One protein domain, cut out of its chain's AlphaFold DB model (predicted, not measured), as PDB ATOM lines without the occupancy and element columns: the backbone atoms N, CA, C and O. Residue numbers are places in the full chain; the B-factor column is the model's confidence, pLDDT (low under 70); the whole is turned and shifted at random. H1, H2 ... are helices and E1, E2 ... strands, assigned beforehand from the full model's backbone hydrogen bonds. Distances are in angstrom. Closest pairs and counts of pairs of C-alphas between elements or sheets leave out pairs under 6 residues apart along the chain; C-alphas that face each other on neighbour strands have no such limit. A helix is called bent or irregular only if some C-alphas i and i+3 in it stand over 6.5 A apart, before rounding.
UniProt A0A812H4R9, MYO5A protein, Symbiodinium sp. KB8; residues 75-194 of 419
ATOM      1  N   SER A  75       5.542  36.302   3.922       69.06
ATOM      2  CA  SER A  75       5.994  34.951   4.276       69.06
ATOM      3  C   SER A  75       5.881  33.930   3.139       69.06
ATOM      4  O   SER A  75       6.514  32.883   3.212       69.06
ATOM      5  N   GLU A  76       5.073  34.207   2.115       79.12
ATOM      6  CA  GLU A  76       4.890  33.341   0.940       79.12
ATOM      7  C   GLU A  76       5.761  33.764  -0.255       79.12
ATOM      8  O   GLU A  76       5.732  33.109  -1.297       79.12
ATOM      9  N   GLN A  77       6.515  34.862  -0.138       87.69
ATOM     10  CA  GLN A  77       7.372  35.355  -1.215       87.69
ATOM     11  C   GLN A  77       8.740  34.674  -1.203       87.69
ATOM     12  O   GLN A  77       9.301  34.341  -0.158       87.69
ATOM     13  N   VAL A  78       9.305  34.504  -2.395       90.12
ATOM     14  CA  VAL A  78      10.640  33.943  -2.570       90.12
ATOM     15  C   VAL A  78      11.673  35.022  -2.290       90.12
ATOM     16  O   VAL A  78      11.749  36.036  -2.988       90.12
ATOM     17  N   ARG A  79      12.481  34.773  -1.260       92.88
ATOM     18  CA  ARG A  79      13.596  35.624  -0.853       92.88
ATOM     19  C   ARG A  79      14.792  35.394  -1.773       92.88
ATOM     20  O   ARG A  79      15.285  34.276  -1.888       92.88
ATOM     21  N   PHE A  80      15.279  36.461  -2.390       93.62
ATOM     22  CA  PHE A  80      16.526  36.477  -3.144       93.62
ATOM     23  C   PHE A  80      17.513  37.419  -2.462       93.62
ATOM     24  O   PHE A  80      17.208  38.593  -2.256       93.62
ATOM     25  N   GLU A  81      18.688  36.908  -2.116       93.38
ATOM     26  CA  GLU A  81      19.740  37.699  -1.481       93.38
ATOM     27  C   GLU A  81      20.683  38.263  -2.540       93.38
ATOM     28  O   GLU A  81      21.135  37.554  -3.443       93.38
ATOM     29  N   THR A  82      20.947  39.562  -2.458       94.19
ATOM     30  CA  THR A  82      21.907  40.243  -3.322       94.19
ATOM     31  C   THR A  82      23.335  40.011  -2.830       94.19
ATOM     32  O   THR A  82      23.570  39.421  -1.773       94.19
ATOM     33  N   ARG A  83      24.323  40.482  -3.598       92.62
ATOM     34  CA  ARG A  83      25.738  40.289  -3.261       92.62
ATOM     35  C   ARG A  83      26.128  41.043  -1.991       92.62
ATOM     36  O   ARG A  83      26.967  40.555  -1.241       92.62
ATOM     37  N   GLU A  84      25.531  42.209  -1.761       91.75
ATOM     38  CA  GLU A  84      25.766  43.017  -0.559       91.75
ATOM     39  C   GLU A  84      24.838  42.641   0.615       91.75
ATOM     40  O   GLU A  84      24.798  43.341   1.623       91.75
ATOM     41  N   GLY A  85      24.099  41.527   0.512       91.88
ATOM     42  CA  GLY A  85      23.231  41.027   1.583       91.88
ATOM     43  C   GLY A  85      21.872  41.726   1.678       91.88
ATOM     44  O   GLY A  85      21.161  41.551   2.668       91.88
ATOM     45  N   ASN A  86      21.479  42.502   0.662       93.06
ATOM     46  CA  ASN A  86      20.125  43.042   0.576       93.06
ATOM     47  C   ASN A  86      19.146  41.949   0.128       93.06
ATOM     48  O   ASN A  86      19.526  40.931  -0.449       93.06
ATOM     49  N   VAL A  87      17.859  42.159   0.392       94.25
ATOM     50  CA  VAL A  87      16.815  41.178   0.091       94.25
ATOM     51  C   VAL A  87      15.865  41.727  -0.960       94.25
ATOM     52  O   VAL A  87      15.307  42.805  -0.787       94.25
ATOM     53  N   LEU A  88      15.645  40.952  -2.020       95.12
ATOM     54  CA  LEU A  88      14.581  41.155  -2.996       95.12
ATOM     55  C   LEU A  88      13.518  40.071  -2.826       95.12
ATOM     56  O   LEU A  88      13.847  38.897  -2.652       95.12
ATOM     57  N   LEU A  89      12.249  40.460  -2.890       94.88
ATOM     58  CA  LEU A  89      11.119  39.551  -2.762       94.88
ATOM     59  C   LEU A  89      10.464  39.363  -4.128       94.88
ATOM     60  O   LEU A  89      10.066  40.324  -4.786       94.88
ATOM     61  N   PHE A  90      10.365  38.109  -4.560       92.38
ATOM     62  CA  PHE A  90       9.713  37.726  -5.807       92.38
ATOM     63  C   PHE A  90       8.486  36.865  -5.530       92.38
ATOM     64  O   PHE A  90       8.452  36.099  -4.566       92.38
ATOM     65  N   ASP A  91       7.495  36.949  -6.413       91.81
ATOM     66  CA  ASP A  91       6.357  36.041  -6.354       91.81
ATOM     67  C   ASP A  91       6.803  34.603  -6.670       91.81
ATOM     68  O   ASP A  91       7.623  34.400  -7.581       91.81
ATOM     69  N   PRO A  92       6.276  33.608  -5.932       90.38
ATOM     70  CA  PRO A  92       6.600  32.212  -6.163       90.38
ATOM     71  C   PRO A  92       6.098  31.766  -7.537       90.38
ATOM     72  O   PRO A  92       4.988  32.092  -7.964       90.38
ATOM     73  N   GLY A  93       6.915  30.988  -8.231       89.62
ATOM     74  CA  GLY A  93       6.623  30.422  -9.535       89.62
ATOM     75  C   GLY A  93       7.053  28.959  -9.645       89.62
ATOM     76  O   GLY A  93       7.804  28.453  -8.815       89.62
ATOM     77  N   PRO A  94       6.633  28.269 -10.716       89.38
ATOM     78  CA  PRO A  94       6.889  26.834 -10.885       89.38
ATOM     79  C   PRO A  94       8.383  26.487 -10.980       89.38
ATOM     80  O   PRO A  94       8.784  25.382 -10.634       89.38
ATOM     81  N   LEU A  95       9.218  27.440 -11.408       92.12
ATOM     82  CA  LEU A  95      10.670  27.267 -11.503       92.12
ATOM     83  C   LEU A  95      11.379  27.323 -10.147       92.12
ATOM     84  O   LEU A  95      12.551  26.971 -10.071       92.12
ATOM     85  N   ASP A  96      10.701  27.744  -9.079       90.50
ATOM     86  CA  ASP A  96      11.326  27.829  -7.759       90.50
ATOM     87  C   ASP A  96      11.576  26.433  -7.145       90.50
ATOM     88  O   ASP A  96      12.342  26.324  -6.190       90.50
ATOM     89  N   LYS A  97      11.054  25.352  -7.760       92.44
ATOM     90  CA  LYS A  97      11.418  23.950  -7.456       92.44
ATOM     91  C   LYS A  97      12.921  23.663  -7.589       92.44
ATOM     92  O   LYS A  97      13.414  22.707  -7.006       92.44
ATOM     93  N   TRP A  98      13.635  24.482  -8.363       93.50
ATOM     94  CA  TRP A  98      15.073  24.353  -8.602       93.50
ATOM     95  C   TRP A  98      15.936  25.128  -7.596       93.50
ATOM     96  O   TRP A  98      17.162  25.055  -7.657       93.50
ATOM     97  N   ILE A  99      15.336  25.891  -6.672       91.94
ATOM     98  CA  ILE A  99      16.089  26.636  -5.655       91.94
ATOM     99  C   ILE A  99      16.762  25.654  -4.694       91.94
ATOM    100  O   ILE A  99      16.101  24.843  -4.055       91.94
ATOM    101  N   GLY A 100      18.086  25.763  -4.569       88.94
ATOM    102  CA  GLY A 100      18.894  24.878  -3.726       88.94
ATOM    103  C   GLY A 100      19.279  23.558  -4.398       88.94
ATOM    104  O   GLY A 100      20.102  22.823  -3.857       88.94
ATOM    105  N   THR A 101      18.755  23.276  -5.592       90.50
ATOM    106  CA  THR A 101      19.145  22.106  -6.377       90.50
ATOM    107  C   THR A 101      20.433  22.405  -7.135       90.50
ATOM    108  O   THR A 101      20.508  23.345  -7.927       90.50
ATOM    109  N   SER A 102      21.469  21.602  -6.907       89.44
ATOM    110  CA  SER A 102      22.743  21.713  -7.615       89.44
ATOM    111  C   SER A 102      22.752  20.800  -8.838       89.44
ATOM    112  O   SER A 102      23.022  19.607  -8.709       89.44
ATOM    113  N   CYS A 103      22.520  21.336 -10.033       90.62
ATOM    114  CA  CYS A 103      22.673  20.575 -11.277       90.62
ATOM    115  C   CYS A 103      23.969  20.975 -11.992       90.62
ATOM    116  O   CYS A 103      24.305  22.159 -12.071       90.62
ATOM    117  N   ARG A 104      24.677  19.993 -12.555       92.00
ATOM    118  CA  ARG A 104      25.867  20.205 -13.392       92.00
ATOM    119  C   ARG A 104      25.597  19.766 -14.825       92.00
ATOM    120  O   ARG A 104      24.851  18.818 -15.056       92.00
ATOM    121  N   TRP A 105      26.222  20.430 -15.790       91.31
ATOM    122  CA  TRP A 105      26.219  19.965 -17.174       91.31
ATOM    123  C   TRP A 105      27.216  18.814 -17.336       91.31
ATOM    124  O   TRP A 105      28.401  18.979 -17.043       91.31
ATOM    125  N   ASP A 106      26.754  17.652 -17.792       90.06
ATOM    126  CA  ASP A 106      27.622  16.538 -18.171       90.06
ATOM    127  C   ASP A 106      27.868  16.578 -19.682       90.06
ATOM    128  O   ASP A 106      27.009  16.213 -20.488       90.06
ATOM    129  N   SER A 107      29.073  16.998 -20.069       90.12
ATOM    130  CA  SER A 107      29.488  17.092 -21.471       90.12
ATOM    131  C   SER A 107      29.563  15.737 -22.177       90.12
ATOM    132  O   SER A 107      29.417  15.685 -23.397       90.12
ATOM    133  N   ARG A 108      29.746  14.630 -21.441       90.06
ATOM    134  CA  ARG A 108      29.782  13.283 -22.035       90.06
ATOM    135  C   ARG A 108      28.393  12.817 -22.437       90.06
ATOM    136  O   ARG A 108      28.243  12.152 -23.455       90.06
ATOM    137  N   ARG A 109      27.392  13.154 -21.625       83.25
ATOM    138  CA  ARG A 109      25.988  12.779 -21.849       83.25
ATOM    139  C   ARG A 109      25.189  13.857 -22.576       83.25
ATOM    140  O   ARG A 109      24.062  13.577 -22.967       83.25
ATOM    141  N   GLN A 110      25.764  15.052 -22.751       87.19
ATOM    142  CA  GLN A 110      25.105  16.236 -23.314       87.19
ATOM    143  C   GLN A 110      23.780  16.546 -22.593       87.19
ATOM    144  O   GLN A 110      22.765  16.832 -23.225       87.19
ATOM    145  N   ARG A 111      23.766  16.407 -21.257       87.69
ATOM    146  CA  ARG A 111      22.573  16.595 -20.413       87.69
ATOM    147  C   ARG A 111      22.933  17.177 -19.052       87.69
ATOM    148  O   ARG A 111      24.042  16.977 -18.554       87.69
ATOM    149  N   HIS A 112      21.973  17.855 -18.430       90.62
ATOM    150  CA  HIS A 112      22.079  18.240 -17.026       90.62
ATOM    151  C   HIS A 112      21.899  17.016 -16.125       90.62
ATOM    152  O   HIS A 112      21.036  16.171 -16.359       90.62
ATOM    153  N   VAL A 113      22.732  16.927 -15.096       91.88
ATOM    154  CA  VAL A 113      22.757  15.839 -14.119       91.88
ATOM    155  C   VAL A 113      22.650  16.462 -12.735       91.88
ATOM    156  O   VAL A 113      23.327  17.456 -12.451       91.88
ATOM    157  N   ASP A 114      21.811  15.894 -11.875       90.69
ATOM    158  CA  ASP A 114      21.770  16.295 -10.471       90.69
ATOM    159  C   ASP A 114      23.105  15.933  -9.806       90.69
ATOM    160  O   ASP A 114      23.604  14.812  -9.913       90.69
ATOM    161  N   THR A 115      23.719  16.897  -9.127       90.69
ATOM    162  CA  THR A 115      25.014  16.705  -8.470       90.69
ATOM    163  C   THR A 115      24.900  15.783  -7.262       90.69
ATOM    164  O   THR A 115      25.851  15.049  -6.999       90.69
ATOM    165  N   ASN A 116      23.757  15.796  -6.568       89.12
ATOM    166  CA  ASN A 116      23.545  15.003  -5.359       89.12
ATOM    167  C   ASN A 116      23.261  13.539  -5.696       89.12
ATOM    168  O   ASN A 116      23.855  12.640  -5.106       89.12
ATOM    169  N   THR A 117      22.379  13.311  -6.668       90.62
ATOM    170  CA  THR A 117      21.935  11.961  -7.040       90.62
ATOM    171  C   THR A 117      22.841  11.329  -8.103       90.62
ATOM    172  O   THR A 117      23.014  10.116  -8.144       90.62
ATOM    173  N   GLY A 118      23.462  12.141  -8.965       89.06
ATOM    174  CA  GLY A 118      24.217  11.663 -10.128       89.06
ATOM    175  C   GLY A 118      23.336  11.203 -11.295       89.06
ATOM    176  O   GLY A 118      23.869  10.790 -12.329       89.06
ATOM    177  N   ASP A 119      22.015  11.308 -11.151       90.81
ATOM    178  CA  ASP A 119      21.036  10.937 -12.165       90.81
ATOM    179  C   ASP A 119      20.876  12.034 -13.218       90.81
ATOM    180  O   ASP A 119      20.884  13.236 -12.929       90.81
ATOM    181  N   ALA A 120      20.747  11.606 -14.476       89.88
ATOM    182  CA  ALA A 120      20.493  12.515 -15.582       89.88
ATOM    183  C   ALA A 120      19.062  13.050 -15.489       89.88
ATOM    184  O   ALA A 120      18.120  12.272 -15.341       89.88
ATOM    185  N   LEU A 121      18.905  14.368 -15.619       90.56
ATOM    186  CA  LEU A 121      17.589  14.989 -15.692       90.56
ATOM    187  C   LEU A 121      16.855  14.538 -16.959       90.56
ATOM    188  O   LEU A 121      17.471  14.232 -17.990       90.56
ATOM    189  N   SER A 122      15.523  14.522 -16.875       92.69
ATOM    190  CA  SER A 122      14.663  14.383 -18.049       92.69
ATOM    191  C   SER A 122      14.898  15.549 -19.024       92.69
ATOM    192  O   SER A 122      15.492  16.571 -18.661       92.69
ATOM    193  N   ALA A 123      14.475  15.398 -20.282       89.50
ATOM    194  CA  ALA A 123      14.624  16.473 -21.263       89.50
ATOM    195  C   ALA A 123      13.822  17.709 -20.826       89.50
ATOM    196  O   ALA A 123      14.343  18.825 -20.832       89.50
ATOM    197  N   GLU A 124      12.606  17.477 -20.335       91.81
ATOM    198  CA  GLU A 124      11.692  18.488 -19.817       91.81
ATOM    199  C   GLU A 124      12.287  19.205 -18.599       91.81
ATOM    200  O   GLU A 124      12.300  20.433 -18.541       91.81
ATOM    201  N   ASP A 125      12.846  18.454 -17.646       92.88
ATOM    202  CA  ASP A 125      13.477  19.029 -16.458       92.88
ATOM    203  C   ASP A 125      14.758  19.796 -16.789       92.88
ATOM    204  O   ASP A 125      15.049  20.811 -16.157       92.88
ATOM    205  N   SER A 126      15.519  19.347 -17.787       91.06
ATOM    206  CA  SER A 126      16.703  20.064 -18.262       91.06
ATOM    207  C   SER A 126      16.328  21.422 -18.866       91.06
ATOM    208  O   SER A 126      16.989  22.419 -18.570       91.06
ATOM    209  N   GLU A 127      15.267  21.496 -19.674       92.19
ATOM    210  CA  GLU A 127      14.755  22.765 -20.212       92.19
ATOM    211  C   GLU A 127      14.204  23.675 -19.106       92.19
ATOM    212  O   GLU A 127      14.509  24.872 -19.056       92.19
ATOM    213  N   ASP A 128      13.425  23.115 -18.180       94.88
ATOM    214  CA  ASP A 128      12.908  23.840 -17.020       94.88
ATOM    215  C   ASP A 128      14.048  24.396 -16.151       94.88
ATOM    216  O   ASP A 128      13.983  25.543 -15.695       94.88
ATOM    217  N   TYR A 129      15.118  23.621 -15.954       93.19
ATOM    218  CA  TYR A 129      16.310  24.064 -15.238       93.19
ATOM    219  C   TYR A 129      17.043  25.184 -15.988       93.19
ATOM    220  O   TYR A 129      17.438  26.176 -15.377       93.19
ATOM    221  N   GLN A 130      17.169  25.109 -17.316       92.38
ATOM    222  CA  GLN A 130      17.749  26.201 -18.109       92.38
ATOM    223  C   GLN A 130      16.945  27.500 -17.976       92.38
ATOM    224  O   GLN A 130      17.521  28.570 -17.758       92.38
ATOM    225  N   ARG A 131      15.609  27.419 -18.032       95.50
ATOM    226  CA  ARG A 131      14.728  28.575 -17.787       95.50
ATOM    227  C   ARG A 131      14.910  29.127 -16.376       95.50
ATOM    228  O   ARG A 131      14.905  30.347 -16.186       95.50
ATOM    229  N   TYR A 132      15.096  28.253 -15.385       95.25
ATOM    230  CA  TYR A 132      15.423  28.661 -14.021       95.25
ATOM    231  C   TYR A 132      16.757  29.412 -13.960       95.25
ATOM    232  O   TYR A 132      16.792  30.512 -13.411       95.25
ATOM    233  N   VAL A 133      17.824  28.886 -14.569       93.25
ATOM    234  CA  VAL A 133      19.147  29.532 -14.609       93.25
ATOM    235  C   VAL A 133      19.060  30.909 -15.266       93.25
ATOM    236  O   VAL A 133      19.580  31.888 -14.728       93.25
ATOM    237  N   GLN A 134      18.345  31.027 -16.387       95.06
ATOM    238  CA  GLN A 134      18.131  32.309 -17.057       95.06
ATOM    239  C   GLN A 134      17.417  33.313 -16.139       95.06
ATOM    240  O   GLN A 134      17.876  34.447 -15.977       95.06
ATOM    241  N   ARG A 135      16.325  32.896 -15.487       95.25
ATOM    242  CA  ARG A 135      15.592  33.732 -14.525       95.25
ATOM    243  C   ARG A 135      16.466  34.114 -13.331       95.25
ATOM    244  O   ARG A 135      16.425  35.260 -12.887       95.25
ATOM    245  N   HIS A 136      17.255  33.182 -12.808       93.69
ATOM    246  CA  HIS A 136      18.169  33.427 -11.699       93.69
ATOM    247  C   HIS A 136      19.221  34.478 -12.076       93.69
ATOM    248  O   HIS A 136      19.435  35.426 -11.323       93.69
ATOM    249  N   ASN A 137      19.799  34.388 -13.277       94.50
ATOM    250  CA  ASN A 137      20.739  35.384 -13.793       94.50
ATOM    251  C   ASN A 137      20.096  36.771 -13.942       94.50
ATOM    252  O   ASN A 137      20.704  37.773 -13.563       94.50
ATOM    253  N   GLN A 138      18.847  36.844 -14.412       94.12
ATOM    254  CA  GLN A 138      18.095  38.104 -14.460       94.12
ATOM    255  C   GLN A 138      17.873  38.689 -13.058       94.12
ATOM    256  O   GLN A 138      18.150  39.867 -12.835       94.12
ATOM    257  N   ARG A 139      17.427  37.870 -12.093       94.94
ATOM    258  CA  ARG A 139      17.248  38.289 -10.689       94.94
ATOM    259  C   ARG A 139      18.570  38.776 -10.083       94.94
ATOM    260  O   ARG A 139      18.585  39.814  -9.429       94.94
ATOM    261  N   ARG A 140      19.683  38.099 -10.379       95.19
ATOM    262  CA  ARG A 140      21.035  38.497  -9.959       95.19
ATOM    263  C   ARG A 140      21.454  39.843 -10.544       95.19
ATOM    264  O   ARG A 140      21.990  40.674  -9.818       95.19
ATOM    265  N   GLN A 141      21.178  40.094 -11.824       95.56
ATOM    266  CA  GLN A 141      21.446  41.393 -12.444       95.56
ATOM    267  C   GLN A 141      20.641  42.511 -11.766       95.56
ATOM    268  O   GLN A 141      21.198  43.564 -11.462       95.56
ATOM    269  N   THR A 142      19.357  42.274 -11.488       95.94
ATOM    270  CA  THR A 142      18.518  43.215 -10.734       95.94
ATOM    271  C   THR A 142      19.050  43.436  -9.317       95.94
ATOM    272  O   THR A 142      19.095  44.573  -8.862       95.94
ATOM    273  N   GLY A 143      19.522  42.384  -8.645       96.25
ATOM    274  CA  GLY A 143      20.185  42.476  -7.341       96.25
ATOM    275  C   GLY A 143      21.420  43.375  -7.365       96.25
ATOM    276  O   GLY A 143      21.534  44.275  -6.542       96.25
ATOM    277  N   ASN A 144      22.291  43.214  -8.366       96.25
ATOM    278  CA  ASN A 144      23.470  44.073  -8.524       96.25
ATOM    279  C   ASN A 144      23.086  45.549  -8.747       96.25
ATOM    280  O   ASN A 144      23.749  46.448  -8.239       96.25
ATOM    281  N   GLN A 145      22.012  45.808  -9.500       96.00
ATOM    282  CA  GLN A 145      21.499  47.166  -9.717       96.00
ATOM    283  C   GLN A 145      20.884  47.763  -8.443       96.00
ATOM    284  O   GLN A 145      20.996  48.967  -8.215       96.00
ATOM    285  N   ALA A 146      20.246  46.935  -7.612       96.44
ATOM    286  CA  ALA A 146      19.693  47.348  -6.328       96.44
ATOM    287  C   ALA A 146      20.806  47.752  -5.358       96.44
ATOM    288  O   ALA A 146      20.720  48.818  -4.754       96.44
ATOM    289  N   ASP A 147      21.866  46.947  -5.276       96.31
ATOM    290  CA  ASP A 147      23.051  47.243  -4.467       96.31
ATOM    291  C   ASP A 147      23.695  48.575  -4.907       96.31
ATOM    292  O   ASP A 147      23.952  49.455  -4.084       96.31
ATOM    293  N   GLU A 148      23.846  48.799  -6.220       95.69
ATOM    294  CA  GLU A 148      24.368  50.065  -6.756       95.69
ATOM    295  C   GLU A 148      23.491  51.273  -6.377       95.69
ATOM    296  O   GLU A 148      24.006  52.321  -5.975       95.69
ATOM    297  N   LEU A 149      22.166  51.133  -6.476       94.88
ATOM    298  CA  LEU A 149      21.216  52.186  -6.117       94.88
ATOM    299  C   LEU A 149      21.276  52.506  -4.618       94.88
ATOM    300  O   LEU A 149      21.332  53.678  -4.242       94.88
ATOM    301  N   ILE A 150      21.298  51.481  -3.767       94.56
ATOM    302  CA  ILE A 150      21.399  51.645  -2.314       94.56
ATOM    303  C   ILE A 150      22.701  52.362  -1.965       94.56
ATOM    304  O   ILE A 150      22.672  53.328  -1.209       94.56
ATOM    305  N   LYS A 151      23.826  51.975  -2.572       94.88
ATOM    306  CA  LYS A 151      25.125  52.622  -2.352       94.88
ATOM    307  C   LYS A 151      25.145  54.086  -2.794       94.88
ATOM    308  O   LYS A 151      25.699  54.939  -2.091       94.88
ATOM    309  N   LEU A 152      24.529  54.398  -3.937       92.88
ATOM    310  CA  LEU A 152      24.385  55.773  -4.418       92.88
ATOM    311  C   LEU A 152      23.594  56.615  -3.412       92.88
ATOM    312  O   LEU A 152      24.024  57.706  -3.038       92.88
ATOM    313  N   VAL A 153      22.463  56.096  -2.937       92.94
ATOM    314  CA  VAL A 153      21.603  56.807  -1.987       92.94
ATOM    315  C   VAL A 153      22.250  56.916  -0.612       92.94
ATOM    316  O   VAL A 153      22.251  58.009  -0.064       92.94
ATOM    317  N   ALA A 154      22.902  55.875  -0.099       92.88
ATOM    318  CA  ALA A 154      23.645  55.924   1.162       92.88
ATOM    319  C   ALA A 154      24.724  57.024   1.160       92.88
ATOM    320  O   ALA A 154      24.940  57.705   2.160       92.88
ATOM    321  N   THR A 155      25.365  57.252   0.007       93.12
ATOM    322  CA  THR A 155      26.405  58.282  -0.151       93.12
ATOM    323  C   THR A 155      25.844  59.710  -0.105       93.12
ATOM    324  O   THR A 155      26.523  60.624   0.363       93.12
ATOM    325  N   HIS A 156      24.626  59.930  -0.611       89.12
ATOM    326  CA  HIS A 156      24.054  61.273  -0.768       89.12
ATOM    327  C   HIS A 156      22.962  61.615   0.251       89.12
ATOM    328  O   HIS A 156      22.837  62.771   0.649       89.12
ATOM    329  N   ASN A 157      22.167  60.630   0.657       90.44
ATOM    330  CA  ASN A 157      21.068  60.756   1.599       90.44
ATOM    331  C   ASN A 157      20.893  59.448   2.403       90.44
ATOM    332  O   ASN A 157      20.008  58.643   2.103       90.44
ATOM    333  N   PRO A 158      21.714  59.229   3.444       91.44
ATOM    334  CA  PRO A 158      21.644  58.013   4.255       91.44
ATOM    335  C   PRO A 158      20.335  57.886   5.048       91.44
ATOM    336  O   PRO A 158      19.936  56.782   5.405       91.44
ATOM    337  N   ALA A 159      19.618  58.989   5.297       91.50
ATOM    338  CA  ALA A 159      18.374  58.962   6.069       91.50
ATOM    339  C   ALA A 159      17.262  58.145   5.387       91.50
ATOM    340  O   ALA A 159      16.434  57.553   6.074       91.50
ATOM    341  N   VAL A 160      17.258  58.076   4.050       92.56
ATOM    342  CA  VAL A 160      16.241  57.341   3.272       92.56
ATOM    343  C   VAL A 160      16.695  55.938   2.851       92.56
ATOM    344  O   VAL A 160      15.939  55.212   2.210       92.56
ATOM    345  N   GLU A 161      17.917  55.527   3.202       92.00
ATOM    346  CA  GLU A 161      18.500  54.241   2.793       92.00
ATOM    347  C   GLU A 161      17.658  53.048   3.265       92.00
ATOM    348  O   GLU A 161      17.372  52.132   2.490       92.00
ATOM    349  N   ALA A 162      17.229  53.065   4.530       91.44
ATOM    350  CA  ALA A 162      16.421  51.994   5.102       91.44
ATOM    351  C   ALA A 162      15.068  51.871   4.387       91.44
ATOM    352  O   ALA A 162      14.673  50.773   3.996       91.44
ATOM    353  N   GLU A 163      14.382  52.992   4.153       93.31
ATOM    354  CA  GLU A 163      13.101  53.017   3.435       93.31
ATOM    355  C   GLU A 163      13.254  52.526   1.994       93.31
ATOM    356  O   GLU A 163      12.439  51.737   1.509       93.31
ATOM    357  N   LEU A 164      14.339  52.927   1.330       93.69
ATOM    358  CA  LEU A 164      14.650  52.495  -0.023       93.69
ATOM    359  C   LEU A 164      14.898  50.986  -0.102       93.69
ATOM    360  O   LEU A 164      14.389  50.344  -1.022       93.69
ATOM    361  N   ARG A 165      15.617  50.404   0.867       94.69
ATOM    362  CA  ARG A 165      15.791  48.945   0.965       94.69
ATOM    363  C   ARG A 165      14.445  48.231   1.032       94.69
ATOM    364  O   ARG A 165      14.222  47.299   0.266       94.69
ATOM    365  N   PHE A 166      13.533  48.688   1.894       94.12
ATOM    366  CA  PHE A 166      12.189  48.106   1.994       94.12
ATOM    367  C   PHE A 166      11.384  48.266   0.700       94.12
ATOM    368  O   PHE A 166      10.703  47.330   0.274       94.12
ATOM    369  N   TYR A 167      11.470  49.430   0.054       94.69
ATOM    370  CA  TYR A 167      10.765  49.692  -1.196       94.69
ATOM    371  C   TYR A 167      11.255  48.783  -2.328       94.69
ATOM    372  O   TYR A 167      10.455  48.102  -2.971       94.69
ATOM    373  N   ILE A 168      12.572  48.719  -2.536       95.56
ATOM    374  CA  ILE A 168      13.201  47.884  -3.564       95.56
ATOM    375  C   ILE A 168      12.951  46.398  -3.299       95.56
ATOM    376  O   ILE A 168      12.676  45.654  -4.242       95.56
ATOM    377  N   ALA A 169      12.985  45.973  -2.031       94.50
ATOM    378  CA  ALA A 169      12.682  44.599  -1.656       94.50
ATOM    379  C   ALA A 169      11.294  44.175  -2.149       94.50
ATOM    380  O   ALA A 169      11.137  43.080  -2.681       94.50
ATOM    381  N   LYS A 170      10.300  45.059  -2.012       93.38
ATOM    382  CA  LYS A 170       8.916  44.813  -2.430       93.38
ATOM    383  C   LYS A 170       8.698  44.979  -3.936       93.38
ATOM    384  O   LYS A 170       7.835  44.310  -4.499       93.38
ATOM    385  N   PHE A 171       9.445  45.874  -4.580       93.56
ATOM    386  CA  PHE A 171       9.280  46.224  -5.991       93.56
ATOM    387  C   PHE A 171      10.592  46.072  -6.778       93.56
ATOM    388  O   PHE A 171      11.124  47.055  -7.304       93.56
ATOM    389  N   PRO A 172      11.108  44.840  -6.943       91.62
ATOM    390  CA  PRO A 172      12.373  44.611  -7.643       91.62
ATOM    391  C   PRO A 172      12.337  45.055  -9.117       91.62
ATOM    392  O   PRO A 172      13.374  45.387  -9.688       91.62
ATOM    393  N   GLY A 173      11.156  45.113  -9.742       92.00
ATOM    394  CA  GLY A 173      10.994  45.603 -11.116       92.00
ATOM    395  C   GLY A 173      11.296  47.097 -11.295       92.00
ATOM    396  O   GLY A 173      11.652  47.519 -12.393       92.00
ATOM    397  N   GLU A 174      11.207  47.899 -10.230       93.62
ATOM    398  CA  GLU A 174      11.435  49.348 -10.302       93.62
ATOM    399  C   GLU A 174      12.904  49.753 -10.162       93.62
ATOM    400  O   GLU A 174      13.270  50.874 -10.513       93.62
ATOM    401  N   VAL A 175      13.767  48.836  -9.723       95.00
ATOM    402  CA  VAL A 175      15.188  49.093  -9.442       95.00
ATOM    403  C   VAL A 175      15.899  49.763 -10.613       95.00
ATOM    404  O   VAL A 175      16.620  50.739 -10.425       95.00
ATOM    405  N   ARG A 176      15.668  49.283 -11.841       94.12
ATOM    406  CA  ARG A 176      16.288  49.846 -13.051       94.12
ATOM    407  C   ARG A 176      15.899  51.301 -13.282       94.12
ATOM    408  O   ARG A 176      16.758  52.120 -13.601       94.12
ATOM    409  N   ARG A 177      14.611  51.610 -13.115       95.94
ATOM    410  CA  ARG A 177      14.063  52.960 -13.279       95.94
ATOM    411  C   ARG A 177      14.619  53.891 -12.204       95.94
ATOM    412  O   ARG A 177      15.166  54.938 -12.531       95.94
ATOM    413  N   LEU A 178      14.559  53.464 -10.942       94.75
ATOM    414  CA  LEU A 178      15.057  54.236  -9.804       94.75
ATOM    415  C   LEU A 178      16.566  54.477  -9.868       94.75
ATOM    416  O   LEU A 178      17.023  55.562  -9.528       94.75
ATOM    417  N   LEU A 179      17.348  53.502 -10.334       94.31
ATOM    418  CA  LEU A 179      18.783  53.678 -10.533       94.31
ATOM    419  C   LEU A 179      19.075  54.713 -11.622       94.31
ATOM    420  O   LEU A 179      19.967  55.540 -11.445       94.31
ATOM    421  N   ALA A 180      18.330  54.702 -12.728       93.56
ATOM    422  CA  ALA A 180      18.476  55.704 -13.781       93.56
ATOM    423  C   ALA A 180      18.120  57.114 -13.275       93.56
ATOM    424  O   ALA A 180      18.875  58.056 -13.508       93.56
ATOM    425  N   GLU A 181      17.018  57.250 -12.538       93.31
ATOM    426  CA  GLU A 181      16.589  58.518 -11.934       93.31
ATOM    427  C   GLU A 181      17.567  59.002 -10.864       93.31
ATOM    428  O   GLU A 181      17.999  60.151 -10.899       93.31
ATOM    429  N   GLY A 182      17.998  58.118  -9.964       89.81
ATOM    430  CA  GLY A 182      19.009  58.417  -8.955       89.81
ATOM    431  C   GLY A 182      20.307  58.888  -9.602       89.81
ATOM    432  O   GLY A 182      20.840  59.931  -9.230       89.81
ATOM    433  N   LYS A 183      20.783  58.193 -10.642       91.25
ATOM    434  CA  LYS A 183      21.956  58.633 -11.402       91.25
ATOM    435  C   LYS A 183      21.756  60.017 -12.003       91.25
ATOM    436  O   LYS A 183      22.698  60.790 -11.953       91.25
ATOM    437  N   GLN A 184      20.578  60.360 -12.526       89.94
ATOM    438  CA  GLN A 184      20.306  61.699 -13.069       89.94
ATOM    439  C   GLN A 184      20.262  62.787 -11.989       89.94
ATOM    440  O   GLN A 184      20.866  63.842 -12.172       89.94
ATOM    441  N   VAL A 185      19.590  62.528 -10.865       89.00
ATOM    442  CA  VAL A 185      19.439  63.484  -9.756       89.00
ATOM    443  C   VAL A 185      20.778  63.743  -9.069       89.00
ATOM    444  O   VAL A 185      21.108  64.887  -8.757       89.00
ATOM    445  N   TYR A 186      21.579  62.695  -8.872       82.19
ATOM    446  CA  TYR A 186      22.864  62.791  -8.185       82.19
ATOM    447  C   TYR A 186      24.047  63.070  -9.129       82.19
ATOM    448  O   TYR A 186      25.104  63.470  -8.642       82.19
ATOM    449  N   LYS A 187      23.888  62.973 -10.463       80.81
ATOM    450  CA  LYS A 187      24.942  63.301 -11.453       80.81
ATOM    451  C   LYS A 187      25.628  64.647 -11.184       80.81
ATOM    452  O   LYS A 187      26.851  64.662 -11.062       80.81
ATOM    453  N   PRO A 188      24.892  65.763 -10.990       72.44
ATOM    454  CA  PRO A 188      25.511  67.071 -10.779       72.44
ATOM    455  C   PRO A 188      26.289  67.152  -9.460       72.44
ATOM    456  O   PRO A 188      27.210  67.954  -9.336       72.44
ATOM    457  N   LEU A 189      25.917  66.346  -8.460       64.00
ATOM    458  CA  LEU A 189      26.581  66.291  -7.155       64.00
ATOM    459  C   LEU A 189      27.855  65.441  -7.208       64.00
ATOM    460  O   LEU A 189      28.847  65.783  -6.564       64.00
ATOM    461  N   VAL A 190      27.842  64.364  -7.995       61.78
ATOM    462  CA  VAL A 190      29.018  63.519  -8.237       61.78
ATOM    463  C   VAL A 190      30.055  64.264  -9.082       61.78
ATOM    464  O   VAL A 190      31.232  64.270  -8.718       61.78
ATOM    465  N   ASP A 191      29.632  64.961 -10.141       64.69
ATOM    466  CA  ASP A 191      30.535  65.732 -11.008       64.69
ATOM    467  C   ASP A 191      31.191  66.895 -10.240       64.69
ATOM    468  O   ASP A 191      32.404  67.094 -10.324       64.69
ATOM    469  N   LYS A 192      30.434  67.591  -9.376       62.03
ATOM    470  CA  LYS A 192      30.976  68.628  -8.473       62.03
ATOM    471  C   LYS A 192      31.973  68.098  -7.439       62.03
ATOM    472  O   LYS A 192      32.806  68.863  -6.973       62.03
ATOM    473  N   ARG A 193      31.895  66.818  -7.053       61.34
ATOM    474  CA  ARG A 193      32.870  66.191  -6.141       61.34
ATOM    475  C   ARG A 193      34.129  65.703  -6.855       61.34
ATOM    476  O   ARG A 193      35.185  65.676  -6.234       61.34
ATOM    477  N   ARG A 194      34.027  65.282  -8.121       60.34
ATOM    478  CA  ARG A 194      35.173  64.780  -8.905       60.34
ATOM    479  C   ARG A 194      36.023  65.901  -9.493       60.34
ATOM    480  O   ARG A 194      37.238  65.758  -9.584       60.34
TER     481      ARG A 194
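This is residues 75 to 194 of the 419 residues of the protein "MYO5A protein" of Symbiodinium sp. KB8 (UniProt A0A812H4R9). One long helix, H2, is the spine of the domain; H3 folds back along its last part, and H4 turns again to run beside it. Hairpin E1 and E2 sits by the middle of H2, hairpin E3 and E4 by its beginning, and the small H1 packs on H2 between them. The 120 printed residues hold E1, E2, H1, E3, E4, H2, H3 and H4 in chain order, each two-stranded sheet antiparallel, mostly helix. The whole is loose, radius of gyration of the C-alphas 18.7 A, and elongated, 58 by 34 by 20 A.

Find C-alpha 78 at (10.640, 33.943, -2.570), where E1 begins, residues 78 to 81; E2 is 87 to 90. Next come H1, 94 to 98, E3, 103 to 106, and E4, 111 to 114. H2, 123 to 156, runs 50.2 A from (14.624, 16.473, -21.263). H3, 158 to 170, measures 19.5 A; H4, 172 to 194, measures 30.5 A and ends at (35.173, 64.780, -8.905). H3 and H4 are irregular: C-alphas 159 and 162 are 7.3 A apart, 185 and 188 7.1 A; H4 has a kink of 51 degrees near residue 188.

Start at the hub, H2. Its residues 142 to 156 touch H4, closest C-alphas Leu 149 and Leu 179, 5.3 A, the same way at a shallow tilt of 34.5 degrees, only just short of steep. Its residues 146 to 154 touch H3, closest C-alphas Ala 154 and Glu 161, 5.7 A, a helical hairpin, opposite ways at a shallow 17 degrees. Its residues 128 to 132 touch H1, closest C-alphas Leu 95 and Tyr 132, 5.6 A. Look at N 80 and O 88, 2.8 A, across E1 and E2, and N 104 and O 113, 2.9 A, across E3 and E4. Every O i to N i+4 pair is within hydrogen-bond range in H2, but 7 of 9 in H3, 15 of 19 in H4 and 0 of 1 in H1, where 1 of 2 O i to N i+3 pairs is.

The C-alphas farthest apart, Asp 119 and Lys 192, are 58.7 A apart. The printed part has no cut and no long link. Look for pLDDT under 70 at residue 75 and residues 189 to 194.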